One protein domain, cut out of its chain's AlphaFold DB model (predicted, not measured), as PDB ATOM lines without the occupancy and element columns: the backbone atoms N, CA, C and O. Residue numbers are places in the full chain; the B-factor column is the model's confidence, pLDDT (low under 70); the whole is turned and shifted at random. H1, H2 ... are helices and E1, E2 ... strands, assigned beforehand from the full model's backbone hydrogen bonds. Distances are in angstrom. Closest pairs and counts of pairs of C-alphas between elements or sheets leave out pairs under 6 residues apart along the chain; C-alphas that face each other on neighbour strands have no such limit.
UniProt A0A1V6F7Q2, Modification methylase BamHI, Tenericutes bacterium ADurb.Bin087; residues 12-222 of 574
ATOM      1  N   LYS A  12      48.927  73.881  86.988       94.19
ATOM      2  CA  LYS A  12      49.278  74.867  85.949       94.19
ATOM      3  C   LYS A  12      48.312  76.046  85.942       94.19
ATOM      4  O   LYS A  12      48.706  77.169  85.627       94.19
ATOM      5  N   THR A  13      47.040  75.805  86.245       95.94
ATOM      6  CA  THR A  13      46.025  76.857  86.362       95.94
ATOM      7  C   THR A  13      45.208  76.682  87.633       95.94
ATOM      8  O   THR A  13      44.690  75.603  87.895       95.94
ATOM      9  N   ILE A  14      45.041  77.748  88.405       97.19
ATOM     10  CA  ILE A  14      44.126  77.766  89.548       97.19
ATOM     11  C   ILE A  14      43.064  78.825  89.285       97.19
ATOM     12  O   ILE A  14      43.381  79.935  88.871       97.19
ATOM     13  N   ILE A  15      41.796  78.483  89.478       97.56
ATOM     14  CA  ILE A  15      40.674  79.394  89.258       97.56
ATOM     15  C   ILE A  15      39.972  79.632  90.587       97.56
ATOM     16  O   ILE A  15      39.447  78.699  91.182       97.56
ATOM     17  N   ILE A  16      39.941  80.877  91.041       96.94
ATOM     18  CA  ILE A  16      39.134  81.317  92.174       96.94
ATOM     19  C   ILE A  16      37.781  81.747  91.610       96.94
ATOM     20  O   ILE A  16      37.670  82.788  90.960       96.94
ATOM     21  N   ASN A  17      36.764  80.910  91.809       95.94
ATOM     22  CA  ASN A  17      35.393  81.190  91.404       95.94
ATOM     23  C   ASN A  17      34.677  81.935  92.534       95.94
ATOM     24  O   ASN A  17      34.269  81.326  93.522       95.94
ATOM     25  N   VAL A  18      34.528  83.252  92.394       95.25
ATOM     26  CA  VAL A  18      33.744  84.078  93.314       95.25
ATOM     27  C   VAL A  18      32.300  84.066  92.834       95.25
ATOM     28  O   VAL A  18      31.940  84.781  91.894       95.25
ATOM     29  N   LYS A  19      31.471  83.230  93.468       92.56
ATOM     30  CA  LYS A  19      30.051  83.115  93.126       92.56
ATOM     31  C   LYS A  19      29.357  84.461  93.281       92.56
ATOM     32  O   LYS A  19      29.718  85.278  94.124       92.56
ATOM     33  N   TYR A  20      28.326  84.685  92.488       87.81
ATOM     34  CA  TYR A  20      27.517  85.896  92.548       87.81
ATOM     35  C   TYR A  20      26.066  85.555  92.217       87.81
ATOM     36  O   TYR A  20      25.786  84.545  91.576       87.81
ATOM     37  N   LEU A  21      25.136  86.387  92.678       82.69
ATOM     38  CA  LEU A  21      23.747  86.320  92.232       82.69
ATOM     39  C   LEU A  21      23.632  87.140  90.950       82.69
ATOM     40  O   LEU A  21      24.249  88.195  90.846       82.69
ATOM     41  N   GLU A  22      22.860  86.683  89.972       75.06
ATOM     42  CA  GLU A  22      22.742  87.404  88.699       75.06
ATOM     43  C   GLU A  22      22.233  88.841  88.895       75.06
ATOM     44  O   GLU A  22      22.776  89.768  88.297       75.06
ATOM     45  N   ASP A  23      21.296  89.040  89.824       73.31
ATOM     46  CA  ASP A  23      20.757  90.356  90.185       73.31
ATOM     47  C   ASP A  23      21.805  91.288  90.814       73.31
ATOM     48  O   ASP A  23      21.657  92.508  90.775       73.31
ATOM     49  N   THR A  24      22.902  90.755  91.371       76.88
ATOM     50  CA  THR A  24      23.966  91.605  91.927       76.88
ATOM     51  C   THR A  24      24.898  92.163  90.862       76.88
ATOM     52  O   THR A  24      25.689  93.058  91.170       76.88
ATOM     53  N   LEU A  25      24.815  91.685  89.612       75.31
ATOM     54  CA  LEU A  25      25.469  92.357  88.487       75.31
ATOM     55  C   LEU A  25      24.934  93.781  88.324       75.31
ATOM     56  O   LEU A  25      25.703  94.648  87.927       75.31
ATOM     57  N   ASP A  26      23.675  94.017  88.709       68.44
ATOM     58  CA  ASP A  26      22.974  95.301  88.616       68.44
ATOM     59  C   ASP A  26      23.121  96.206  89.832       68.44
ATOM     60  O   ASP A  26      22.589  97.313  89.869       68.44
ATOM     61  N   MET A  27      23.873  95.765  90.837       75.25
ATOM     62  CA  MET A  27      24.003  96.501  92.081       75.25
ATOM     63  C   MET A  27      25.264  97.356  92.104       75.25
ATOM     64  O   MET A  27      26.375  96.891  91.838       75.25
ATOM     65  N   ALA A  28      25.091  98.602  92.545       81.56
ATOM     66  CA  ALA A  28      26.207  99.436  92.956       81.56
ATOM     67  C   ALA A  28      26.935  98.782  94.134       81.56
ATOM     68  O   ALA A  28      26.317  98.420  95.139       81.56
ATOM     69  N   ILE A  29      28.254  98.662  94.032       85.38
ATOM     70  CA  ILE A  29      29.087  98.071  95.072       85.38
ATOM     71  C   ILE A  29      29.827  99.177  95.816       85.38
ATOM     72  O   ILE A  29      30.547  99.984  95.231       85.38
ATOM     73  N   SER A  30      29.657  99.189  97.134       87.38
ATOM     74  CA  SER A  30      30.470  99.960  98.070       87.38
ATOM     75  C   SER A  30      31.233  98.996  98.969       87.38
ATOM     76  O   SER A  30      30.831  97.840  99.135       87.38
ATOM     77  N   LEU A  31      32.297  99.474  99.614       85.69
ATOM     78  CA  LEU A  31      33.045  98.657 100.569       85.69
ATOM     79  C   LEU A  31      32.149  98.115 101.699       85.69
ATOM     80  O   LEU A  31      32.317  96.980 102.135       85.69
ATOM     81  N   LYS A  32      31.135  98.880 102.127       84.31
ATOM     82  CA  LYS A  32      30.186  98.463 103.173       84.31
ATOM     83  C   LYS A  32      29.353  97.238 102.780       84.31
ATOM     84  O   LYS A  32      28.964  96.484 103.671       84.31
ATOM     85  N   ARG A  33      29.099  97.040 101.477       84.50
ATOM     86  CA  ARG A  33      28.379  95.882 100.914       84.50
ATOM     87  C   ARG A  33      29.263  94.643 100.752       84.50
ATOM     88  O   ARG A  33      28.737  93.582 100.443       84.50
ATOM     89  N   ILE A  34      30.577  94.741 100.942       86.38
ATOM     90  CA  ILE A  34      31.482  93.587 100.895       86.38
ATOM     91  C   ILE A  34      31.689  93.089 102.324       86.38
ATOM     92  O   ILE A  34      32.114  93.841 103.202       86.38
ATOM     93  N   ARG A  35      31.390  91.810 102.586       87.25
ATOM     94  CA  ARG A  35      31.627  91.232 103.916       87.25
ATOM     95  C   ARG A  35      33.120  91.259 104.236       87.25
ATOM     96  O   ARG A  35      33.935  90.774 103.456       87.25
ATOM     97  N   LYS A  36      33.474  91.789 105.409       81.00
ATOM     98  CA  LYS A  36      34.873  91.961 105.832       81.00
ATOM     99  C   LYS A  36      35.652  90.641 105.799       81.00
ATOM    100  O   LYS A  36      36.715  90.581 105.191       81.00
ATOM    101  N   ASP A  37      35.070  89.579 106.352       87.25
ATOM    102  CA  ASP A  37      35.694  88.250 106.399       87.25
ATOM    103  C   ASP A  37      35.973  87.678 105.000       87.25
ATOM    104  O   ASP A  37      36.899  86.887 104.830       87.25
ATOM    105  N   SER A  38      35.212  88.110 103.986       90.44
ATOM    106  CA  SER A  38      35.394  87.672 102.601       90.44
ATOM    107  C   SER A  38      36.627  88.281 101.931       90.44
ATOM    108  O   SER A  38      37.162  87.666 101.014       90.44
ATOM    109  N   ILE A  39      37.114  89.443 102.386       91.81
ATOM    110  CA  ILE A  39      38.388  90.011 101.909       91.81
ATOM    111  C   ILE A  39      39.548  89.157 102.429       91.81
ATOM    112  O   ILE A  39      40.408  88.737 101.657       91.81
ATOM    113  N   ASP A  40      39.535  88.830 103.722       91.25
ATOM    114  CA  ASP A  40      40.569  87.990 104.328       91.25
ATOM    115  C   ASP A  40      40.531  86.558 103.771       91.25
ATOM    116  O   ASP A  40      41.571  85.941 103.548       91.25
ATOM    117  N   GLU A  41      39.334  86.018 103.525       93.69
ATOM    118  CA  GLU A  41      39.151  84.737 102.839       93.69
ATOM    119  C   GLU A  41      39.700  84.768 101.411       93.69
ATOM    120  O   GLU A  41      40.430  83.854 101.029       93.69
ATOM    121  N   PHE A  42      39.402  85.823 100.647       94.94
ATOM    122  CA  PHE A  42      39.934  86.002  99.299       94.94
ATOM    123  C   PHE A  42      41.463  86.003  99.310       94.94
ATOM    124  O   PHE A  42      42.074  85.228  98.578       94.94
ATOM    125  N   ASN A  43      42.076  86.802 100.186       93.88
ATOM    126  CA  ASN A  43      43.530  86.898 100.294       93.88
ATOM    127  C   ASN A  43      44.158  85.537 100.624       93.88
ATOM    128  O   ASN A  43      45.064  85.102  99.918       93.88
ATOM    129  N   ARG A  44      43.606  84.798 101.603       92.94
ATOM    130  CA  ARG A  44      44.065  83.432 101.921       92.94
ATOM    131  C   ARG A  44      43.938  82.475 100.734       92.94
ATOM    132  O   ARG A  44      44.821  81.647 100.532       92.94
ATOM    133  N   ASN A  45      42.859  82.567  99.959       94.38
ATOM    134  CA  ASN A  45      42.656  81.723  98.781       94.38
ATOM    135  C   ASN A  45      43.641  82.060  97.652       94.38
ATOM    136  O   ASN A  45      44.115  81.149  96.976       94.38
ATOM    137  N   VAL A  46      43.973  83.340  97.457       94.88
ATOM    138  CA  VAL A  46      44.988  83.767  96.482       94.88
ATOM    139  C   VAL A  46      46.389  83.341  96.923       94.88
ATOM    140  O   VAL A  46      47.144  82.833  96.097       94.88
ATOM    141  N   ASP A  47      46.722  83.467  98.208       93.56
ATOM    142  CA  ASP A  47      48.010  83.009  98.744       93.56
ATOM    143  C   ASP A  47      48.149  81.487  98.623       93.56
ATOM    144  O   ASP A  47      49.149  80.993  98.101       93.56
ATOM    145  N   ALA A  48      47.101  80.736  98.980       92.56
ATOM    146  CA  ALA A  48      47.059  79.293  98.767       92.56
ATOM    147  C   ALA A  48      47.174  78.933  97.277       92.56
ATOM    148  O   ALA A  48      47.842  77.957  96.930       92.56
ATOM    149  N   ALA A  49      46.558  79.713  96.380       94.12
ATOM    150  CA  ALA A  49      46.732  79.527  94.946       94.12
ATOM    151  C   ALA A  49      48.196  79.741  94.544       94.12
ATOM    152  O   ALA A  49      48.753  78.889  93.863       94.12
ATOM    153  N   TYR A  50      48.846  80.815  94.997       93.56
ATOM    154  CA  TYR A  50      50.258  81.084  94.712       93.56
ATOM    155  C   TYR A  50      51.192  79.957  95.192       93.56
ATOM    156  O   TYR A  50      52.078  79.550  94.438       93.56
ATOM    157  N   GLU A  51      50.973  79.420  96.396       92.69
ATOM    158  CA  GLU A  51      51.775  78.324  96.966       92.69
ATOM    159  C   GLU A  51      51.694  77.023  96.153       92.69
ATOM    160  O   GLU A  51      52.692  76.319  96.014       92.69
ATOM    161  N   HIS A  52      50.526  76.717  95.583       94.31
ATOM    162  CA  HIS A  52      50.295  75.495  94.801       94.31
ATOM    163  C   HIS A  52      50.400  75.733  93.283       94.31
ATOM    164  O   HIS A  52      50.083  74.850  92.477       94.31
ATOM    165  N   LEU A  53      50.832  76.923  92.862       93.81
ATOM    166  CA  LEU A  53      50.973  77.273  91.456       93.81
ATOM    167  C   LEU A  53      52.324  76.802  90.915       93.81
ATOM    168  O   LEU A  53      53.378  77.184  91.425       93.81
ATOM    169  N   LYS A  54      52.296  76.023  89.831       92.31
ATOM    170  CA  LYS A  54      53.508  75.646  89.090       92.31
ATOM    171  C   LYS A  54      54.237  76.880  88.551       92.31
ATOM    172  O   LYS A  54      53.643  77.939  88.335       92.31
ATOM    173  N   GLU A  55      55.520  76.713  88.251       87.75
ATOM    174  CA  GLU A  55      56.304  77.718  87.535       87.75
ATOM    175  C   GLU A  55      55.620  78.105  86.206       87.75
ATOM    176  O   GLU A  55      55.082  77.254  85.480       87.75
ATOM    177  N   ASN A  56      55.586  79.405  85.900       87.88
ATOM    178  CA  ASN A  56      54.844  79.974  84.769       87.88
ATOM    179  C   ASN A  56      53.337  79.620  84.768       87.88
ATOM    180  O   ASN A  56      52.720  79.520  83.702       87.88
ATOM    181  N   GLY A  57      52.751  79.314  85.929       92.31
ATOM    182  CA  GLY A  57      51.327  79.027  86.085       92.31
ATOM    183  C   GLY A  57      50.450  80.279  86.065       92.31
ATOM    184  O   GLY A  57      50.929  81.412  86.111       92.31
ATOM    185  N   PHE A  58      49.139  80.057  85.998       94.75
ATOM    186  CA  PHE A  58      48.129  81.109  85.898       94.75
ATOM    187  C   PHE A  58      47.117  81.020  87.038       94.75
ATOM    188  O   PHE A  58      46.614  79.936  87.334       94.75
ATOM    189  N   VAL A  59      46.756  82.161  87.618       96.69
ATOM    190  CA  VAL A  59      45.584  82.279  88.491       96.69
ATOM    191  C   VAL A  59      44.506  83.052  87.746       96.69
ATOM    192  O   VAL A  59      44.768  84.137  87.238       96.69
ATOM    193  N   TYR A  60      43.293  82.517  87.683       97.88
ATOM    194  CA  TYR A  60      42.118  83.263  87.243       97.88
ATOM    195  C   TYR A  60      41.236  83.590  88.441       97.88
ATOM    196  O   TYR A  60      40.951  82.713  89.248       97.88
ATOM    197  N   VAL A  61      40.745  84.820  88.522       97.94
ATOM    198  CA  VAL A  61      39.674  85.215  89.440       97.94
ATOM    199  C   VAL A  61      38.435  85.500  88.605       97.94
ATOM    200  O   VAL A  61      38.432  86.436  87.804       97.94
ATOM    201  N   TYR A  62      37.413  84.659  88.752       96.94
ATOM    202  CA  TYR A  62      36.175  84.726  87.980       96.94
ATOM    203  C   TYR A  62      35.015  85.213  88.850       96.94
ATOM    204  O   TYR A  62      34.867  84.743  89.976       96.94
ATOM    205  N   GLY A  63      34.180  86.120  88.334       94.50
ATOM    206  CA  GLY A  63      32.953  86.535  89.020       94.50
ATOM    207  C   GLY A  63      32.378  87.871  88.549       94.50
ATOM    208  O   GLY A  63      32.652  88.338  87.439       94.50
ATOM    209  N   ASN A  64      31.572  88.489  89.420       92.75
ATOM    210  CA  ASN A  64      30.986  89.812  89.194       92.75
ATOM    211  C   ASN A  64      32.101  90.871  89.040       92.75
ATOM    212  O   ASN A  64      32.910  91.022  89.964       92.75
ATOM    213  N   PRO A  65      32.145  91.621  87.921       94.12
ATOM    214  CA  PRO A  65      33.220  92.565  87.616       94.12
ATOM    215  C   PRO A  65      33.395  93.651  88.680       94.12
ATOM    216  O   PRO A  65      34.534  93.983  89.002       94.12
ATOM    217  N   ASN A  66      32.313  94.154  89.278       91.56
ATOM    218  CA  ASN A  66      32.370  95.202  90.300       91.56
ATOM    219  C   ASN A  66      32.973  94.691  91.625       91.56
ATOM    220  O   ASN A  66      33.536  95.466  92.393       91.56
ATOM    221  N   VAL A  67      32.887  93.383  91.885       93.69
ATOM    222  CA  VAL A  67      33.402  92.743  93.105       93.69
ATOM    223  C   VAL A  67      34.832  92.256  92.916       93.69
ATOM    224  O   VAL A  67      35.718  92.593  93.700       93.69
ATOM    225  N   VAL A  68      35.078  91.446  91.882       95.81
ATOM    226  CA  VAL A  68      36.388  90.799  91.719       95.81
ATOM    227  C   VAL A  68      37.478  91.805  91.363       95.81
ATOM    228  O   VAL A  68      38.625  91.612  91.752       95.81
ATOM    229  N   SER A  69      37.132  92.907  90.690       95.81
ATOM    230  CA  SER A  69      38.071  94.006  90.439       95.81
ATOM    231  C   SER A  69      38.538  94.673  91.734       95.81
ATOM    232  O   SER A  69      39.735  94.917  91.885       95.81
ATOM    233  N   TYR A  70      37.630  94.890  92.692       95.69
ATOM    234  CA  TYR A  70      37.971  95.384  94.024       95.69
ATOM    235  C   TYR A  70      38.840  94.380  94.790       95.69
ATOM    236  O   TYR A  70      39.894  94.767  95.287       95.69
ATOM    237  N   LEU A  71      38.435  93.104  94.862       95.94
ATOM    238  CA  LEU A  71      39.162  92.074  95.618       95.94
ATOM    239  C   LEU A  71      40.597  91.899  95.101       95.94
ATOM    240  O   LEU A  71      41.550  91.935  95.877       95.94
ATOM    241  N   VAL A  72      40.764  91.792  93.779       96.75
ATOM    242  CA  VAL A  72      42.092  91.683  93.158       96.75
ATOM    243  C   VAL A  72      42.891  92.973  93.342       96.75
ATOM    244  O   VAL A  72      44.071  92.917  93.686       96.75
ATOM    245  N   GLY A  73      42.269  94.138  93.143       95.25
ATOM    246  CA  GLY A  73      42.915  95.429  93.371       95.25
ATOM    247  C   GLY A  73      43.409  95.593  94.810       95.25
ATOM    248  O   GLY A  73      44.523  96.069  95.013       95.25
ATOM    249  N   ASN A  74      42.620  95.147  95.791       93.81
ATOM    250  CA  ASN A  74      42.959  95.179  97.212       93.81
ATOM    251  C   ASN A  74      44.141  94.248  97.533       93.81
ATOM    252  O   ASN A  74      45.101  94.684  98.166       93.81
ATOM    253  N   TYR A  75      44.127  93.015  97.018       94.19
ATOM    254  CA  TYR A  75      45.232  92.064  97.181       94.19
ATOM    255  C   TYR A  75      46.559  92.616  96.626       94.19
ATOM    256  O   TYR A  75      47.587  92.612  97.304       94.19
ATOM    257  N   LEU A  76      46.532  93.190  95.417       92.25
ATOM    258  CA  LEU A  76      47.720  93.727  94.738       92.25
ATOM    259  C   LEU A  76      48.280  95.028  95.350       92.25
ATOM    260  O   LEU A  76      49.317  95.518  94.891       92.25
ATOM    261  N   LYS A  77      47.609  95.615  96.354       86.75
ATOM    262  CA  LYS A  77      48.159  96.730  97.148       86.75
ATOM    263  C   LYS A  77      49.184  96.254  98.174       86.75
ATOM    264  O   LYS A  77      50.133  96.976  98.452       86.75
ATOM    265  N   THR A  78      48.965  95.080  98.764       77.75
ATOM    266  CA  THR A  78      49.732  94.606  99.928       77.75
ATOM    267  C   THR A  78      50.685  93.466  99.593       77.75
ATOM    268  O   THR A  78      51.627  93.232 100.344       77.75
ATOM    269  N   GLN A  79      50.474  92.786  98.463       76.50
ATOM    270  CA  GLN A  79      51.248  91.616  98.061       76.50
ATOM    271  C   GLN A  79      51.986  91.833  96.740       76.50
ATOM    272  O   GLN A  79      51.474  92.456  95.812       76.50
ATOM    273  N   ASN A  80      53.194  91.269  96.651       71.88
ATOM    274  CA  ASN A  80      54.105  91.432  95.510       71.88
ATOM    275  C   ASN A  80      54.411  90.128  94.750       71.88
ATOM    276  O   ASN A  80      55.266  90.132  93.867       71.88
ATOM    277  N   ASN A  81      53.732  89.026  95.081       87.69
ATOM    278  CA  ASN A  81      54.038  87.697  94.534       87.69
ATOM    279  C   ASN A  81      53.400  87.442  93.161       87.69
ATOM    280  O   ASN A  81      53.940  86.685  92.350       87.69
ATOM    281  N   LEU A  82      52.253  88.076  92.901       92.31
ATOM    282  CA  LEU A  82      51.492  87.927  91.670       92.31
ATOM    283  C   LEU A  82      51.375  89.263  90.926       92.31
ATOM    284  O   LEU A  82      51.160  90.305  91.538       92.31
ATOM    285  N   ASP A  83      51.434  89.204  89.598       90.12
ATOM    286  CA  ASP A  83      51.220  90.325  88.688       90.12
ATOM    287  C   ASP A  83      49.931  90.153  87.886       90.12
ATOM    288  O   ASP A  83      49.634  89.075  87.362       90.12
ATOM    289  N   PHE A  84      49.209  91.257  87.692       93.38
ATOM    290  CA  PHE A  84      48.097  91.336  86.747       93.38
ATOM    291  C   PHE A  84      48.564  91.126  85.300       93.38
ATOM    292  O   PHE A  84      49.563  91.707  84.869       93.38
ATOM    293  N   ARG A  85      47.788  90.369  84.508       92.44
ATOM    294  CA  ARG A  85      48.028  90.206  83.062       92.44
ATOM    295  C   ARG A  85      46.865  90.614  82.180       92.44
ATOM    296  O   ARG A  85      47.069  91.442  81.297       92.44
ATOM    297  N   TYR A  86      45.677  90.061  82.398       94.19
ATOM    298  CA  TYR A  86      44.505  90.378  81.580       94.19
ATOM    299  C   TYR A  86      43.250  90.463  82.433       94.19
ATOM    300  O   TYR A  86      43.083  89.702  83.377       94.19
ATOM    301  N   TRP A  87      42.334  91.342  82.041       96.81
ATOM    302  CA  TRP A  87      40.944  91.292  82.472       96.81
ATOM    303  C   TRP A  87      40.129  90.878  81.260       96.81
ATOM    304  O   TRP A  87      39.838  91.700  80.390       96.81
ATOM    305  N   ILE A  88      39.760  89.601  81.220       96.38
ATOM    306  CA  ILE A  88      38.915  89.051  80.169       96.38
ATOM    307  C   ILE A  88      37.462  89.392  80.508       96.38
ATOM    308  O   ILE A  88      36.906  88.870  81.475       96.38
ATOM    309  N   ALA A  89      36.862  90.294  79.736       95.50
ATOM    310  CA  ALA A  89      35.445  90.624  79.827       95.50
ATOM    311  C   ALA A  89      34.636  89.632  78.990       95.50
ATOM    312  O   ALA A  89      34.835  89.540  77.778       95.50
ATOM    313  N   ILE A  90      33.735  88.879  79.618       92.38
ATOM    314  CA  ILE A  90      32.992  87.804  78.957       92.38
ATOM    315  C   ILE A  90      31.525  88.188  78.884       92.38
ATOM    316  O   ILE A  90      30.884  88.340  79.919       92.38
ATOM    317  N   ASN A  91      30.999  88.330  77.669       87.25
ATOM    318  CA  ASN A  91      29.608  88.695  77.453       87.25
ATOM    319  C   ASN A  91      28.674  87.550  77.880       87.25
ATOM    320  O   ASN A  91      28.831  86.419  77.415       87.25
ATOM    321  N   ASN A  92      27.713  87.847  78.752       78.94
ATOM    322  CA  ASN A  92      26.756  86.898  79.316       78.94
ATOM    323  C   ASN A  92      25.387  86.892  78.606       78.94
ATOM    324  O   ASN A  92      24.492  86.161  79.015       78.94
ATOM    325  N   ASN A  93      25.222  87.676  77.532       70.56
ATOM    326  CA  ASN A  93      23.994  87.808  76.734       70.56
ATOM    327  C   ASN A  93      22.764  88.384  77.434       70.56
ATOM    328  O   ASN A  93      21.686  88.375  76.830       70.56
ATOM    329  N   LYS A  94      22.893  88.906  78.654       71.12
ATOM    330  CA  LYS A  94      21.789  89.626  79.294       71.12
ATOM    331  C   LYS A  94      21.414  90.833  78.422       71.12
ATOM    332  O   LYS A  94      22.286  91.433  77.801       71.12
ATOM    333  N   ASN A  95      20.130  91.146  78.282       70.56
ATOM    334  CA  ASN A  95      19.651  92.374  77.630       70.56
ATOM    335  C   ASN A  95      18.423  92.888  78.381       70.56
ATOM    336  O   ASN A  95      17.302  92.891  77.879       70.56
ATOM    337  N   ASP A  96      18.676  93.244  79.624       69.75
ATOM    338  CA  ASP A  96      17.754  93.696  80.662       69.75
ATOM    339  C   ASP A  96      17.850  95.204  80.936       69.75
ATOM    340  O   ASP A  96      17.242  95.705  81.879       69.75
ATOM    341  N   GLY A  97      18.613  95.928  80.111       70.38
ATOM    342  CA  GLY A  97      18.704  97.381  80.202       70.38
ATOM    343  C   GLY A  97      17.333  98.047  80.076       70.38
ATOM    344  O   GLY A  97      16.344  97.445  79.648       70.38
ATOM    345  N   ASN A  98      17.275  99.321  80.441       72.81
ATOM    346  CA  ASN A  98      16.062 100.125  80.329       72.81
ATOM    347  C   ASN A  98      16.418 101.584  80.015       72.81
ATOM    348  O   ASN A  98      17.587 101.915  79.819       72.81
ATOM    349  N   GLU A  99      15.414 102.464  79.961       73.62
ATOM    350  CA  GLU A  99      15.596 103.888  79.641       73.62
ATOM    351  C   GLU A  99      16.541 104.622  80.609       73.62
ATOM    352  O   GLU A  99      17.130 105.630  80.230       73.62
ATOM    353  N   HIS A 100      16.754 104.108  81.817       75.44
ATOM    354  CA  HIS A 100      17.561 104.747  82.856       75.44
ATOM    355  C   HIS A 100      18.730 103.886  83.349       75.44
ATOM    356  O   HIS A 100      19.401 104.302  84.286       75.44
ATOM    357  N   ALA A 101      19.007 102.735  82.722       77.12
ATOM    358  CA  ALA A 101      20.070 101.807  83.122       77.12
ATOM    359  C   ALA A 101      20.738 101.140  81.912       77.12
ATOM    360  O   ALA A 101      20.068 100.789  80.931       77.12
ATOM    361  N   LEU A 102      22.058 100.929  81.982       84.38
ATOM    362  CA  LEU A 102      22.751 100.073  81.016       84.38
ATOM    363  C   LEU A 102      22.309  98.625  81.235       84.38
ATOM    364  O   LEU A 102      22.076  98.209  82.365       84.38
ATOM    365  N   SER A 103      22.260  97.829  80.170       78.88
ATOM    366  CA  SER A 103      22.280  96.380  80.378       78.88
ATOM    367  C   SER A 103      23.662  95.987  80.906       78.88
ATOM    368  O   SER A 103      24.677  96.532  80.449       78.88
ATOM    369  N   ARG A 104      23.723  95.063  81.868       78.25
ATOM    370  CA  ARG A 104      24.989  94.612  82.462       78.25
ATOM    371  C   ARG A 104      25.305  93.192  82.051       78.25
ATOM    372  O   ARG A 104      24.999  92.204  82.713       78.25
ATOM    373  N   ASN A 105      25.945  93.112  80.897       79.62
ATOM    374  CA  ASN A 105      25.985  91.904  80.095       79.62
ATOM    375  C   ASN A 105      27.352  91.225  80.165       79.62
ATOM    376  O   ASN A 105      27.742  90.573  79.201       79.62
ATOM    377  N   HIS A 106      28.136  91.407  81.231       89.94
ATOM    378  CA  HIS A 106      29.443  90.765  81.302       89.94
ATOM    379  C   HIS A 106      29.851  90.309  82.696       89.94
ATOM    380  O   HIS A 106      29.459  90.871  83.714       89.94
ATOM    381  N   VAL A 107      30.688  89.279  82.697       92.50
ATOM    382  CA  VAL A 107      31.403  88.755  83.861       92.50
ATOM    383  C   VAL A 107      32.901  88.932  83.641       92.50
ATOM    384  O   VAL A 107      33.363  89.060  82.500       92.50
ATOM    385  N   ALA A 108      33.670  88.953  84.722       95.62
ATOM    386  CA  ALA A 108      35.112  89.130  84.663       95.62
ATOM    387  C   ALA A 108      35.846  87.804  84.881       95.62
ATOM    388  O   ALA A 108      35.486  87.032  85.764       95.62
ATOM    389  N   ALA A 109      36.915  87.587  84.115       97.25
ATOM    390  CA  ALA A 109      37.992  86.655  84.429       97.25
ATOM    391  C   ALA A 109      39.315  87.435  84.471       97.25
ATOM    392  O   ALA A 109      39.893  87.762  83.430       97.25
ATOM    393  N   ILE A 110      39.782  87.763  85.677       97.88
ATOM    394  CA  ILE A 110      41.047  88.470  85.893       97.88
ATOM    395  C   ILE A 110      42.176  87.447  85.999       97.88
ATOM    396  O   ILE A 110      42.159  86.582  86.867       97.88
ATOM    397  N   MET A 111      43.155  87.544  85.108       96.69
ATOM    398  CA  MET A 111      44.330  86.685  85.062       96.69
ATOM    399  C   MET A 111      45.486  87.327  85.826       96.69
ATOM    400  O   MET A 111      45.934  88.425  85.478       96.69
ATOM    401  N   LEU A 112      46.005  86.592  86.801       95.44
ATOM    402  CA  LEU A 112      47.240  86.865  87.515       95.44
ATOM    403  C   LEU A 112      48.277  85.789  87.188       95.44
ATOM    404  O   LEU A 112      47.942  84.655  86.841       95.44
ATOM    405  N   ILE A 113      49.546  86.138  87.326       93.19
ATOM    406  CA  ILE A 113      50.666  85.204  87.194       93.19
ATOM    407  C   ILE A 113      51.702  85.480  88.270       93.19
ATOM    408  O   ILE A 113      51.658  86.536  88.888       93.19
ATOM    409  N   ARG A 114      52.694  84.609  88.426       90.25
ATOM    410  CA  ARG A 114      53.831  84.902  89.301       90.25
ATOM    411  C   ARG A 114      54.708  86.015  88.718       90.25
ATOM    412  O   ARG A 114      54.898  86.098  87.503       90.25
ATOM    413  N   ARG A 115      55.249  86.863  89.590       83.62
ATOM    414  CA  ARG A 115      56.130  87.981  89.207       83.62
ATOM    415  C   ARG A 115      57.491  87.525  88.665       83.62
ATOM    416  O   ARG A 115      58.108  88.244  87.889       83.62
ATOM    417  N   ASP A 116      57.917  86.324  89.044       79.75
ATOM    418  CA  ASP A 116      59.139  85.645  88.590       79.75
ATOM    419  C   ASP A 116      58.967  84.884  87.258       79.75
ATOM    420  O   ASP A 116      59.868  84.169  86.837       79.75
ATOM    421  N   SER A 117      57.812  84.993  86.590       80.56
ATOM    422  CA  SER A 117      57.567  84.279  85.330       80.56
ATOM    423  C   SER A 117      58.107  85.041  84.116       80.56
ATOM    424  O   SER A 117      57.631  86.134  83.800       80.56
ATOM    425  N   ASP A 118      59.026  84.416  83.378       61.38
ATOM    426  CA  ASP A 118      59.725  85.033  82.242       61.38
ATOM    427  C   ASP A 118      59.063  84.773  80.874       61.38
ATOM    428  O   ASP A 118      59.301  85.503  79.906       61.38
ATOM    429  N   ILE A 119      58.225  83.731  80.751       65.62
ATOM    430  CA  ILE A 119      57.664  83.289  79.462       65.62
ATOM    431  C   ILE A 119      56.193  82.869  79.606       65.62
ATOM    432  O   ILE A 119      55.833  82.049  80.448       65.62
ATOM    433  N   PHE A 120      55.340  83.383  78.709       74.19
ATOM    434  CA  PHE A 120      53.919  83.018  78.614       74.19
ATOM    435  C   PHE A 120      53.633  82.328  77.290       74.19
ATOM    436  O   PHE A 120      53.786  82.931  76.226       74.19
ATOM    437  N   ASP A 121      53.169  81.087  77.371       78.81
ATOM    438  CA  ASP A 121      52.815  80.271  76.216       78.81
ATOM    439  C   ASP A 121      51.298  80.033  76.184       78.81
ATOM    440  O   ASP A 121      50.775  79.103  76.800       78.81
ATOM    441  N   PHE A 122      50.586  80.927  75.494       88.31
ATOM    442  CA  PHE A 122      49.142  80.820  75.293       88.31
ATOM    443  C   PHE A 122      48.814  80.028  74.029       88.31
ATOM    444  O   PHE A 122      49.365  80.303  72.961       88.31
ATOM    445  N   ASP A 123      47.809  79.154  74.098       87.88
ATOM    446  CA  ASP A 123      47.247  78.506  72.909       87.88
ATOM    447  C   ASP A 123      46.199  79.392  72.211       87.88
ATOM    448  O   ASP A 123      45.006  79.091  72.115       87.88
ATOM    449  N   THR A 124      46.646  80.551  71.723       84.62
ATOM    450  CA  THR A 124      45.769  81.494  71.002       84.62
ATOM    451  C   THR A 124      45.276  80.950  69.658       84.62
ATOM    452  O   THR A 124      44.299  81.462  69.108       84.62
ATOM    453  N   GLU A 125      45.935  79.917  69.128       78.69
ATOM    454  CA  GLU A 125      45.543  79.237  67.899       78.69
ATOM    455  C   GLU A 125      44.360  78.291  68.139       78.69
ATOM    456  O   GLU A 125      43.450  78.273  67.307       78.69
ATOM    457  N   ALA A 126      44.327  77.567  69.266       81.19
ATOM    458  CA  ALA A 126      43.200  76.712  69.645       81.19
ATOM    459  C   ALA A 126      41.974  77.498  70.136       81.19
ATOM    460  O   ALA A 126      40.856  77.005  70.008       81.19
ATOM    461  N   CYS A 127      42.158  78.718  70.656       81.62
ATOM    462  CA  CYS A 127      41.084  79.544  71.230       81.62
ATOM    463  C   CYS A 127      40.534  80.634  70.291       81.62
ATOM    464  O   CYS A 127      40.024  81.657  70.752       81.62
ATOM    465  N   ARG A 128      40.634  80.469  68.970       79.69
ATOM    466  CA  ARG A 128      40.092  81.461  68.028       79.69
ATOM    467  C   ARG A 128      38.566  81.540  68.047       79.69
ATOM    468  O   ARG A 128      37.870  80.571  68.330       79.69
ATOM    469  N   THR A 129      38.053  82.711  67.672       73.75
ATOM    470  CA  THR A 129      36.608  82.969  67.585       73.75
ATOM    471  C   THR A 129      36.110  82.839  66.143       73.75
ATOM    472  O   THR A 129      36.834  83.145  65.184       73.75
ATOM    473  N   LYS A 130      34.870  82.366  65.959       70.88
ATOM    474  CA  LYS A 130      34.256  82.230  64.628       70.88
ATOM    475  C   LYS A 130      34.093  83.594  63.948       70.88
ATOM    476  O   LYS A 130      33.944  84.638  64.584       70.88
ATOM    477  N   ARG A 131      34.088  83.587  62.613       73.62
ATOM    478  CA  ARG A 131      33.748  84.776  61.823       73.62
ATOM    479  C   ARG A 131      32.232  84.949  61.779       73.62
ATOM    480  O   ARG A 131      31.507  84.043  61.377       73.62
ATOM    481  N   PHE A 132      31.779  86.150  62.118       70.19
ATOM    482  CA  PHE A 132      30.371  86.524  62.040       70.19
ATOM    483  C   PHE A 132      30.061  87.202  60.702       70.19
ATOM    484  O   PHE A 132      30.694  88.203  60.345       70.19
ATOM    485  N   ALA A 133      29.064  86.690  59.978       73.38
ATOM    486  CA  ALA A 133      28.436  87.415  58.876       73.38
ATOM    487  C   ALA A 133      27.369  88.357  59.427       73.38
ATOM    488  O   ALA A 133      26.586  87.988  60.294       73.38
ATOM    489  N   CYS A 134      27.301  89.567  58.882       76.12
ATOM    490  CA  CYS A 134      26.201  90.470  59.162       76.12
ATOM    491  C   CYS A 134      24.904  89.953  58.524       76.12
ATOM    492  O   CYS A 134      24.884  89.829  57.299       76.12
ATOM    493  N   PRO A 135      23.805  89.776  59.282       74.50
ATOM    494  CA  PRO A 135      22.547  89.272  58.725       74.50
ATOM    495  C   PRO A 135      21.975  90.125  57.581       74.50
ATOM    496  O   PRO A 135      21.329  89.598  56.683       74.50
ATOM    497  N   THR A 136      22.242  91.437  57.570       77.06
ATOM    498  CA  THR A 136      21.753  92.357  56.525       77.06
ATOM    499  C   THR A 136      22.535  92.261  55.216       77.06
ATOM    500  O   THR A 136      21.942  92.281  54.146       77.06
ATOM    501  N   CYS A 137      23.871  92.215  55.267       79.88
ATOM    502  CA  CYS A 137      24.704  92.291  54.053       79.88
ATOM    503  C   CYS A 137      25.467  91.005  53.730       79.88
ATOM    504  O   CYS A 137      26.175  90.967  52.727       79.88
ATOM    505  N   GLN A 138      25.397  90.000  54.606       77.19
ATOM    506  CA  GLN A 138      26.105  88.716  54.533       77.19
ATOM    507  C   GLN A 138      27.641  88.824  54.442       77.19
ATOM    508  O   GLN A 138      28.345  87.841  54.232       77.19
ATOM    509  N   ARG A 139      28.204  90.024  54.640       76.12
ATOM    510  CA  ARG A 139      29.653  90.253  54.750       76.12
ATOM    511  C   ARG A 139      30.083  90.144  56.206       76.12
ATOM    512  O   ARG A 139      29.290  90.442  57.096       76.12
ATOM    513  N   ASN A 140      31.364  89.855  56.438       73.06
ATOM    514  CA  ASN A 140      31.979  89.910  57.770       73.06
ATOM    515  C   ASN A 140      31.552  91.178  58.541       73.06
ATOM    516  O   ASN A 140      31.664  92.301  58.015       73.06
ATOM    517  N   SER A 141      31.031  90.982  59.757       65.50
ATOM    518  CA  SER A 141      30.533  92.050  60.636       65.50
ATOM    519  C   SER A 141      31.681  92.875  61.220       65.50
ATOM    520  O   SER A 141      31.579  94.101  61.279       65.50
ATOM    521  N   LYS A 142      32.808  92.225  61.538       64.88
ATOM    522  CA  LYS A 142      34.058  92.868  61.956       64.88
ATOM    523  C   LYS A 142      34.891  93.240  60.728       64.88
ATOM    524  O   LYS A 142      35.475  92.384  60.063       64.88
ATOM    525  N   ASP A 143      34.914  94.528  60.396       49.41
ATOM    526  CA  ASP A 143      35.740  95.057  59.312       49.41
ATOM    527  C   ASP A 143      37.199  95.188  59.779       49.41
ATOM    528  O   ASP A 143      37.595  96.179  60.394       49.41
ATOM    529  N   TRP A 144      38.021  94.174  59.501       54.00
ATOM    530  CA  TRP A 144      39.470  94.180  59.758       54.00
ATOM    531  C   TRP A 144      40.241  95.073  58.764       54.00
ATOM    532  O   TRP A 144      41.293  94.698  58.246       54.00
ATOM    533  N   GLY A 145      39.707  96.255  58.446       46.00
ATOM    534  CA  GLY A 145      40.321  97.198  57.512       46.00
ATOM    535  C   GLY A 145      40.424  96.659  56.083       46.00
ATOM    536  O   GLY A 145      41.428  96.896  55.413       46.00
ATOM    537  N   GLY A 146      39.426  95.892  55.627       43.81
ATOM    538  CA  GLY A 146      39.296  95.451  54.231       43.81
ATOM    539  C   GLY A 146      40.361  94.482  53.688       43.81
ATOM    540  O   GLY A 146      40.255  94.054  52.537       43.81
ATOM    541  N   LYS A 147      41.372  94.078  54.469       50.91
ATOM    542  CA  LYS A 147      42.448  93.187  54.001       50.91
ATOM    543  C   LYS A 147      42.060  91.715  54.129       50.91
ATOM    544  O   LYS A 147      42.545  91.005  55.003       50.91
ATOM    545  N   LYS A 148      41.207  91.243  53.214       51.81
ATOM    546  CA  LYS A 148      40.746  89.841  53.166       51.81
ATOM    547  C   LYS A 148      41.884  88.805  53.170       51.81
ATOM    548  O   LYS A 148      41.715  87.743  53.746       51.81
ATOM    549  N   HIS A 149      43.039  89.126  52.586       49.97
ATOM    550  CA  HIS A 149      44.214  88.242  52.544       49.97
ATOM    551  C   HIS A 149      44.936  88.085  53.896       49.97
ATOM    552  O   HIS A 149      45.778  87.207  54.027       49.97
ATOM    553  N   LEU A 150      44.639  88.932  54.890       50.34
ATOM    554  CA  LEU A 150      45.152  88.801  56.261       50.34
ATOM    555  C   LEU A 150      44.191  88.023  57.171       50.34
ATOM    556  O   LEU A 150      44.449  87.886  58.365       50.34
ATOM    557  N   LEU A 151      43.060  87.552  56.637       57.00
ATOM    558  CA  LEU A 151      42.104  86.767  57.406       57.00
ATOM    559  C   LEU A 151      42.684  85.372  57.636       57.00
ATOM    560  O   LEU A 151      42.862  84.600  56.699       57.00
ATOM    561  N   ASN A 152      42.955  85.044  58.896       63.84
ATOM    562  CA  ASN A 152      43.426  83.718  59.267       63.84
ATOM    563  C   ASN A 152      42.303  82.689  59.073       63.84
ATOM    564  O   ASN A 152      41.194  82.893  59.570       63.84
ATOM    565  N   THR A 153      42.574  81.606  58.342       62.47
ATOM    566  CA  THR A 153      41.610  80.537  58.013       62.47
ATOM    567  C   THR A 153      41.026  79.837  59.241       62.47
ATOM    568  O   THR A 153      39.922  79.321  59.176       62.47
ATOM    569  N   LYS A 154      41.705  79.882  60.390       65.56
ATOM    570  CA  LYS A 154      41.228  79.316  61.663       65.56
ATOM    571  C   LYS A 154      40.271  80.238  62.434       65.56
ATOM    572  O   LYS A 154      39.930  79.955  63.575       65.56
ATOM    573  N   GLY A 155      39.882  81.380  61.870       72.12
ATOM    574  CA  GLY A 155      38.991  82.348  62.513       72.12
ATOM    575  C   GLY A 155      39.694  83.620  62.984       72.12
ATOM    576  O   GLY A 155      40.756  84.008  62.494       72.12
ATOM    577  N   VAL A 156      39.054  84.328  63.905       74.69
ATOM    578  CA  VAL A 156      39.489  85.633  64.400       74.69
ATOM    579  C   VAL A 156      40.390  85.455  65.623       74.69
ATOM    580  O   VAL A 156      40.123  84.617  66.484       74.69
ATOM    581  N   ALA A 157      41.470  86.242  65.692       77.94
ATOM    582  CA  ALA A 157      42.361  86.266  66.849       77.94
ATOM    583  C   ALA A 157      41.583  86.589  68.135       77.94
ATOM    584  O   ALA A 157      40.726  87.474  68.137       77.94
ATOM    585  N   ILE A 158      41.893  85.872  69.214       83.88
ATOM    586  CA  ILE A 158      41.266  86.089  70.515       83.88
ATOM    587  C   ILE A 158      41.701  87.434  71.115       83.88
ATOM    588  O   ILE A 158      42.872  87.817  71.036       83.88
ATOM    589  N   SER A 159      40.749  88.148  71.707       89.31
ATOM    590  CA  SER A 159      40.984  89.327  72.544       89.31
ATOM    591  C   SER A 159      40.631  89.042  73.998       89.31
ATOM    592  O   SER A 159      40.105  87.981  74.327       89.31
ATOM    593  N   ASP A 160      40.891  90.012  74.862       92.38
ATOM    594  CA  ASP A 160      40.403  90.076  76.241       92.38
ATOM    595  C   ASP A 160      38.940  90.568  76.351       92.38
ATOM    596  O   ASP A 160      38.470  90.877  77.440       92.38
ATOM    597  N   VAL A 161      38.188  90.593  75.242       92.06
ATOM    598  CA  VAL A 161      36.735  90.839  75.227       92.06
ATOM    599  C   VAL A 161      36.036  89.718  74.451       92.06
ATOM    600  O   VAL A 161      36.098  89.656  73.220       92.06
ATOM    601  N   TRP A 162      35.382  88.804  75.166       89.44
ATOM    602  CA  TRP A 162      34.731  87.610  74.621       89.44
ATOM    603  C   TRP A 162      33.254  87.874  74.367       89.44
ATOM    604  O   TRP A 162      32.393  87.683  75.219       89.44
ATOM    605  N   ASN A 163      32.991  88.316  73.145       82.00
ATOM    606  CA  ASN A 163      31.675  88.672  72.629       82.00
ATOM    607  C   ASN A 163      31.064  87.581  71.749       82.00
ATOM    608  O   ASN A 163      30.147  87.848  70.979       82.00
ATOM    609  N   ASP A 164      31.642  86.386  71.751       75.38
ATOM    610  CA  ASP A 164      31.257  85.344  70.818       75.38
ATOM    611  C   ASP A 164      30.326  84.305  71.419       75.38
ATOM    612  O   ASP A 164      29.597  83.760  70.611       75.38
ATOM    613  N   PHE A 165      30.221  84.166  72.758       75.00
ATOM    614  CA  PHE A 165      29.253  83.334  73.529       75.00
ATOM    615  C   PHE A 165      27.764  83.642  73.306       75.00
ATOM    616  O   PHE A 165      26.904  83.153  74.033       75.00
ATOM    617  N   ILE A 166      27.455  84.402  72.261       63.69
ATOM    618  CA  ILE A 166      26.155  84.960  71.904       63.69
ATOM    619  C   ILE A 166      25.489  84.062  70.865       63.69
ATOM    620  O   ILE A 166      26.124  83.635  69.900       63.69
ATOM    621  N   LYS A 167      24.188  83.789  71.020       56.03
ATOM    622  CA  LYS A 167      23.413  83.017  70.038       56.03
ATOM    623  C   LYS A 167      23.320  83.801  68.726       56.03
ATOM    624  O   LYS A 167      22.655  84.835  68.666       56.03
ATOM    625  N   VAL A 168      23.964  83.323  67.661       52.62
ATOM    626  CA  VAL A 168      23.966  84.010  66.360       52.62
ATOM    627  C   VAL A 168      23.691  83.018  65.230       52.62
ATOM    628  O   VAL A 168      24.534  82.195  64.900       52.62
ATOM    629  N   ASN A 169      22.539  83.163  64.564       48.06
ATOM    630  CA  ASN A 169      22.126  82.362  63.396       48.06
ATOM    631  C   ASN A 169      22.918  82.681  62.097       48.06
ATOM    632  O   ASN A 169      22.398  82.498  60.999       48.06
ATOM    633  N   SER A 170      24.139  83.227  62.171       50.19
ATOM    634  CA  SER A 170      24.893  83.690  60.994       50.19
ATOM    635  C   SER A 170      26.403  83.459  61.125       50.19
ATOM    636  O   SER A 170      27.159  84.337  61.556       50.19
ATOM    637  N   VAL A 171      26.841  82.272  60.702       56.28
ATOM    638  CA  VAL A 171      28.245  81.832  60.668       56.28
ATOM    639  C   VAL A 171      28.734  81.808  59.219       56.28
ATOM    640  O   VAL A 171      28.059  81.274  58.341       56.28
ATOM    641  N   ILE A 172      29.922  82.364  58.956       45.09
ATOM    642  CA  ILE A 172      30.637  82.077  57.703       45.09
ATOM    643  C   ILE A 172      31.447  80.811  57.940       45.09
ATOM    644  O   ILE A 172      32.358  80.814  58.768       45.09
ATOM    645  N   GLY A 173      31.088  79.732  57.248       47.09
ATOM    646  CA  GLY A 173      31.788  78.461  57.364       47.09
ATOM    647  C   GLY A 173      33.194  78.535  56.772       47.09
ATOM    648  O   GLY A 173      33.351  78.946  55.629       47.09
ATOM    649  N   ASP A 174      34.175  78.076  57.542       45.56
ATOM    650  CA  ASP A 174      35.362  77.400  57.023       45.56
ATOM    651  C   ASP A 174      35.244  75.958  57.554       45.56
ATOM    652  O   ASP A 174      35.133  75.753  58.765       45.56
ATOM    653  N   LYS A 175      35.141  74.969  56.658       50.94
ATOM    654  CA  LYS A 175      35.086  73.546  57.027       50.94
ATOM    655  C   LYS A 175      36.500  72.960  57.031       50.94
ATOM    656  O   LYS A 175      37.305  73.290  56.167       50.94
ATOM    657  N   ASP A 176      36.730  72.077  57.999       49.62
ATOM    658  CA  ASP A 176      37.804  71.081  58.064       49.62
ATOM    659  C   ASP A 176      39.215  71.581  58.424       49.62
ATOM    660  O   ASP A 176      40.102  71.710  57.583       49.62
ATOM    661  N   ILE A 177      39.460  71.766  59.731       46.91
ATOM    662  CA  ILE A 177      40.816  71.750  60.308       46.91
ATOM    663  C   ILE A 177      40.798  70.919  61.608       46.91
ATOM    664  O   ILE A 177      40.110  71.305  62.557       46.91
ATOM    665  N   PRO A 178      41.551  69.805  61.692       47.19
ATOM    666  CA  PRO A 178      41.675  69.019  62.919       47.19
ATOM    667  C   PRO A 178      42.189  69.870  64.097       47.19
ATOM    668  O   PRO A 178      43.103  70.675  63.926       47.19
ATOM    669  N   ASN A 179      41.637  69.653  65.298       52.09
ATOM    670  CA  ASN A 179      42.066  70.220  66.594       52.09
ATOM    671  C   ASN A 179      41.685  71.681  66.924       52.09
ATOM    672  O   ASN A 179      42.023  72.151  68.009       52.09
ATOM    673  N   LEU A 180      40.961  72.409  66.066       55.44
ATOM    674  CA  LEU A 180      40.479  73.757  66.405       55.44
ATOM    675  C   LEU A 180      39.215  73.696  67.287       55.44
ATOM    676  O   LEU A 180      38.157  73.274  66.818       55.44
ATOM    677  N   LYS A 181      39.291  74.170  68.541       63.28
ATOM    678  CA  LYS A 181      38.125  74.294  69.435       63.28
ATOM    679  C   LYS A 181      37.409  75.625  69.206       63.28
ATOM    680  O   LYS A 181      37.675  76.629  69.861       63.28
ATOM    681  N   LEU A 182      36.469  75.634  68.265       59.19
ATOM    682  CA  LEU A 182      35.541  76.751  68.108       59.19
ATOM    683  C   LEU A 182      34.430  76.618  69.146       59.19
ATOM    684  O   LEU A 182      33.564  75.755  69.022       59.19
ATOM    685  N   TYR A 183      34.439  77.473  70.161       61.34
ATOM    686  CA  TYR A 183      33.352  77.475  71.132       61.34
ATOM    687  C   TYR A 183      32.108  78.102  70.488       61.34
ATOM    688  O   TYR A 183      32.190  79.206  69.946       61.34
ATOM    689  N   LEU A 184      30.993  77.359  70.594       54.06
ATOM    690  CA  LEU A 184      29.607  77.588  70.131       54.06
ATOM    691  C   LEU A 184      29.248  76.895  68.808       54.06
ATOM    692  O   LEU A 184      29.673  77.281  67.709       54.06
ATOM    693  N   SER A 185      28.457  75.830  68.967       41.62
ATOM    694  CA  SER A 185      27.929  74.931  67.943       41.62
ATOM    695  C   SER A 185      26.628  75.478  67.347       41.62
ATOM    696  O   SER A 185      25.916  76.263  67.969       41.62
ATOM    697  N   ASP A 186      26.302  75.037  66.135       43.91
ATOM    698  CA  ASP A 186      25.106  75.449  65.394       43.91
ATOM    699  C   ASP A 186      23.786  74.892  65.987       43.91
ATOM    700  O   ASP A 186      22.737  75.089  65.383       43.91
ATOM    701  N   ASN A 187      23.811  74.223  67.156       43.56
ATOM    702  CA  ASN A 187      22.641  73.566  67.761       43.56
ATOM    703  C   ASN A 187      22.536  73.610  69.305       43.56
ATOM    704  O   ASN A 187      21.538  73.113  69.823       43.56
ATOM    705  N   ASP A 188      23.474  74.198  70.055       45.25
ATOM    706  CA  ASP A 188      23.384  74.202  71.526       45.25
ATOM    707  C   ASP A 188      22.673  75.437  72.099       45.25
ATOM    708  O   ASP A 188      22.848  76.577  71.658       45.25
ATOM    709  N   SER A 189      21.852  75.184  73.122       46.88
ATOM    710  CA  SER A 189      21.247  76.181  74.004       46.88
ATOM    711  C   SER A 189      22.290  77.180  74.521       46.88
ATOM    712  O   SER A 189      23.429  76.810  74.794       46.88
ATOM    713  N   SER A 190      21.891  78.449  74.659       52.62
ATOM    714  CA  SER A 190      22.697  79.532  75.238       52.62
ATOM    715  C   SER A 190      23.455  79.094  76.493       52.62
ATOM    716  O   SER A 190      22.917  78.341  77.304       52.62
ATOM    717  N   VAL A 191      24.676  79.609  76.673       59.19
ATOM    718  CA  VAL A 191      25.408  79.467  77.937       59.19
ATOM    719  C   VAL A 191      24.554  80.069  79.052       59.19
ATOM    720  O   VAL A 191      24.212  81.247  78.987       59.19
ATOM    721  N   ASP A 192      24.180  79.250  80.029       61.47
ATOM    722  CA  ASP A 192      23.374  79.667  81.173       61.47
ATOM    723  C   ASP A 192      24.296  80.166  82.295       61.47
ATOM    724  O   ASP A 192      25.115  79.412  82.832       61.47
ATOM    725  N   PHE A 193      24.205  81.455  82.617       65.56
ATOM    726  CA  PHE A 193      25.056  82.123  83.600       65.56
ATOM    727  C   PHE A 193      24.406  82.090  84.984       65.56
ATOM    728  O   PHE A 193      24.053  83.122  85.539       65.56
ATOM    729  N   LYS A 194      24.301  80.908  85.600       61.41
ATOM    730  CA  LYS A 194      23.627  80.758  86.906       61.41
ATOM    731  C   LYS A 194      24.368  81.352  88.116       61.41
ATOM    732  O   LYS A 194      23.949  81.089  89.240       61.41
ATOM    733  N   GLY A 195      25.491  82.058  87.925       62.09
ATOM    734  CA  GLY A 195      26.287  82.736  88.970       62.09
ATOM    735  C   GLY A 195      26.934  81.843  90.049       62.09
ATOM    736  O   GLY A 195      27.896  82.243  90.702       62.09
ATOM    737  N   ASN A 196      26.458  80.605  90.197       70.94
ATOM    738  CA  ASN A 196      26.896  79.608  91.173       70.94
ATOM    739  C   ASN A 196      28.077  78.753  90.692       70.94
ATOM    740  O   ASN A 196      28.701  78.070  91.503       70.94
ATOM    741  N   CYS A 197      28.366  78.755  89.390       82.00
ATOM    742  CA  CYS A 197      29.487  78.046  88.781       82.00
ATOM    743  C   CYS A 197      29.958  78.755  87.505       82.00
ATOM    744  O   CYS A 197      29.216  79.527  86.889       82.00
ATOM    745  N   ILE A 198      31.194  78.472  87.095       88.31
ATOM    746  CA  ILE A 198      31.735  78.919  85.809       88.31
ATOM    747  C   ILE A 198      31.064  78.100  84.701       88.31
ATOM    748  O   ILE A 198      31.156  76.869  84.734       88.31
ATOM    749  N   PRO A 199      30.423  78.724  83.699       87.19
ATOM    750  CA  PRO A 199      29.820  77.963  82.620       87.19
ATOM    751  C   PRO A 199      30.857  77.144  81.841       87.19
ATOM    752  O   PRO A 199      31.934  77.641  81.500       87.19
ATOM    753  N   GLN A 200      30.515  75.895  81.517       85.62
ATOM    754  CA  GLN A 200      31.455  74.920  80.951       85.62
ATOM    755  C   GLN A 200      32.215  75.425  79.703       85.62
ATOM    756  O   GLN A 200      33.440  75.299  79.678       85.62
ATOM    757  N   PRO A 201      31.579  76.079  78.704       85.50
ATOM    758  CA  PRO A 201      32.306  76.588  77.535       85.50
ATOM    759  C   PRO A 201      33.334  77.682  77.867       85.50
ATOM    760  O   PRO A 201      34.344  77.815  77.175       85.50
ATOM    761  N   ILE A 202      33.091  78.463  78.924       88.88
ATOM    762  CA  ILE A 202      34.031  79.479  79.411       88.88
ATOM    763  C   ILE A 202      35.210  78.800  80.099       88.88
ATOM    764  O   ILE A 202      36.356  79.103  79.768       88.88
ATOM    765  N   LEU A 203      34.935  77.858  81.010       91.50
ATOM    766  CA  LEU A 203      35.963  77.093  81.714       91.50
ATOM    767  C   LEU A 203      36.896  76.390  80.722       91.50
ATOM    768  O   LEU A 203      38.113  76.550  80.785       91.50
ATOM    769  N   GLU A 204      36.337  75.679  79.745       90.31
ATOM    770  CA  GLU A 204      37.120  74.982  78.725       90.31
ATOM    771  C   GLU A 204      37.997  75.923  77.897       90.31
ATOM    772  O   GLU A 204      39.122  75.551  77.549       90.31
ATOM    773  N   ARG A 205      37.509  77.128  77.571       91.25
ATOM    774  CA  ARG A 205      38.297  78.126  76.840       91.25
ATOM    775  C   ARG A 205      39.430  78.679  77.695       91.25
ATOM    776  O   ARG A 205      40.549  78.761  77.194       91.25
ATOM    777  N   LEU A 206      39.171  79.021  78.960       93.69
ATOM    778  CA  LEU A 206      40.201  79.495  79.894       93.69
ATOM    779  C   LEU A 206      41.327  78.464  80.044       93.69
ATOM    780  O   LEU A 206      42.496  78.830  79.939       93.69
ATOM    781  N   LEU A 207      40.971  77.186  80.216       94.44
ATOM    782  CA  LEU A 207      41.926  76.084  80.371       94.44
ATOM    783  C   LEU A 207      42.661  75.738  79.073       94.44
ATOM    784  O   LEU A 207      43.840  75.397  79.099       94.44
ATOM    785  N   THR A 208      41.992  75.808  77.920       92.19
ATOM    786  CA  THR A 208      42.652  75.572  76.623       92.19
ATOM    787  C   THR A 208      43.666  76.679  76.342       92.19
ATOM    788  O   THR A 208      44.802  76.390  75.975       92.19
ATOM    789  N   LEU A 209      43.300  77.934  76.613       91.75
ATOM    790  CA  LEU A 209      44.164  79.096  76.422       91.75
ATOM    791  C   LEU A 209      45.470  78.983  77.217       91.75
ATOM    792  O   LEU A 209      46.519  79.379  76.710       91.75
ATOM    793  N   THR A 210      45.421  78.419  78.428       92.62
ATOM    794  CA  THR A 210      46.586  78.215  79.306       92.62
ATOM    795  C   THR A 210      47.160  76.795  79.273       92.62
ATOM    796  O   THR A 210      48.026  76.472  80.088       92.62
ATOM    797  N   LYS A 211      46.724  75.956  78.319       92.81
ATOM    798  CA  LYS A 211      47.186  74.568  78.119       92.81
ATOM    799  C   LYS A 211      47.064  73.695  79.377       92.81
ATOM    800  O   LYS A 211      47.932  72.876  79.663       92.81
ATOM    801  N   SER A 212      45.983  73.868  80.134       93.25
ATOM    802  CA  SER A 212      45.799  73.291  81.471       93.25
ATOM    803  C   SER A 212      44.549  72.422  81.617       93.25
ATOM    804  O   SER A 212      44.110  72.167  82.734       93.25
ATOM    805  N   SER A 213      43.980  71.907  80.519       88.81
ATOM    806  CA  SER A 213      42.731  71.119  80.546       88.81
ATOM    807  C   SER A 213      42.734  69.917  81.504       88.81
ATOM    808  O   SER A 213      41.663  69.525  81.948       88.81
ATOM    809  N   ASN A 214      43.902  69.363  81.845       90.38
ATOM    810  CA  ASN A 214      44.056  68.255  82.800       90.38
ATOM    811  C   ASN A 214      44.916  68.630  84.026       90.38
ATOM    812  O   ASN A 214      45.333  67.753  84.773       90.38
ATOM    813  N   ASP A 215      45.241  69.912  84.202       94.25
ATOM    814  CA  ASP A 215      46.212  70.392  85.194       94.25
ATOM    815  C   ASP A 215      45.723  71.698  85.830       94.25
ATOM    816  O   ASP A 215      46.343  72.764  85.718       94.25
ATOM    817  N   TYR A 216      44.541  71.618  86.443       95.75
ATOM    818  CA  TYR A 216      43.893  72.768  87.047       95.75
ATOM    819  C   TYR A 216      43.171  72.452  88.354       95.75
ATOM    820  O   TYR A 216      42.782  71.315  88.619       95.75
ATOM    821  N   LYS A 217      42.955  73.499  89.152       95.69
ATOM    822  CA  LYS A 217      42.152  73.463  90.377       95.69
ATOM    823  C   LYS A 217      41.171  74.626  90.393       95.69
ATOM    824  O   LYS A 217      41.524  75.729  89.987       95.69
ATOM    825  N   ILE A 218      39.958  74.391  90.887       95.06
ATOM    826  CA  ILE A 218      38.990  75.453  91.178       95.06
ATOM    827  C   ILE A 218      38.873  75.593  92.697       95.06
ATOM    828  O   ILE A 218      38.737  74.587  93.396       95.06
ATOM    829  N   ILE A 219      38.961  76.825  93.190       94.56
ATOM    830  CA  ILE A 219      38.682  77.225  94.568       94.56
ATOM    831  C   ILE A 219      37.353  77.978  94.541       94.56
ATOM    832  O   ILE A 219      37.243  79.031  93.915       94.56
ATOM    833  N   GLU A 220      36.337  77.423  95.192       94.00
ATOM    834  CA  GLU A 220      35.003  78.022  95.260       94.00
ATOM    835  C   GLU A 220      34.907  79.009  96.427       94.00
ATOM    836  O   GLU A 220      35.223  78.653  97.562       94.00
ATOM    837  N   MET A 221      34.416  80.218  96.154       92.75
ATOM    838  CA  MET A 221      34.055  81.222  97.155       92.75
ATOM    839  C   MET A 221      32.573  81.558  97.040       92.75
ATOM    840  O   MET A 221      32.048  81.744  95.942       92.75
ATOM    841  N   ASP A 222      31.890  81.649  98.176       90.12
ATOM    842  CA  ASP A 222      30.480  82.028  98.196       90.12
ATOM    843  C   ASP A 222      30.300  83.527  97.904       90.12
ATOM    844  O   ASP A 222      31.231  84.322  98.036       90.12
TER     845      ASP A 222
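This is residues 12 to 222 of the 574 residues of the protein "Modification methylase BamHI" of Tenericutes bacterium ADurb.Bin087 (UniProt A0A1V6F7Q2). A strongly twisted sheet of five strands has H2 and H3 over one face and the shorter H4 on the other, while much of the stretch 115 to 199, which has no named element, makes a lobe of loops beyond the edge strand E3. A second loop, residues 92 to 105, reaches past the end of the hairpin E3 and E4. The printed part has 211 residues, with four named helices and five named strands in the order E1 H1 H2 E2 H3 E3 E4 H4 E5. The mixed sheet runs E3 E4 E2 E1 E5; the class is mixed, helices and strands, with under half of the residues in named elements. The whole is compact, with a radius of gyration of the C-alphas of 18.4 A and spans of 53 by 47 by 30 A.

E1, residues 12 to 18, and the edge strand E5, residues 216 to 221, are parallel at 17 degrees; N 15 and O 217 are within hydrogen-bond range at 2.8 A. H1, residues 22 to 26, is not on the sheet. H2, residues 36 to 51, is on the sheet; its closest C-alphas to E1 are Ala 49 and Ile 14, 6.2 A apart. E2, residues 53 to 63, bends by 121 degrees at residue 56 and is parallel to E1, with N 14 and O 58 at 2.9 A. E1, H1 H2, E2 form a strand-helix-strand unit, two parallel neighbour strands with helices between, its crossover right-handed. H3, residues 65 to 78, is on the same face as H2; they only just touch, with 3 pairs of C-alphas within 8 A, the closest Asn 43 and Tyr 75 at 6.3 A. The hairpin E3, residues 82 to 91, and E4, residues 106 to 114, is antiparallel, with N 83 and O 113 at 2.8 A. E4 is antiparallel to E2, with N 61 and O 110 at 2.8 A. E2, H3, E3 form a split unit, with E4 between the strands and a right-handed crossover. H4, residues 200 to 209, is on the opposite face; its closest C-alphas to E1 are Leu 207 and Thr 13, 7.3 A apart. Every O i to N i+4 pair is within range in H4, but 11 of 12 in H2, 8 of 10 in H3 and 0 of 1 in H1, where 2 of 2 O i to N i+3 pairs are.

E1 begins at C-alpha 12 (49.278, 74.867, 85.949), and E5 ends at C-alpha 221 (34.055, 81.222, 97.155). H2 is 23.5 A long, E3 26.1 A and E4 26.3 A.

The C-alphas farthest apart, Asp 37 and His 149, are 54.5 A apart. The printed part has no cut. The links E3 to E4 and E4 to H4 are long. The pLDDT is under 70 in 48 residues, among them 141 to 154 and 166 to 195.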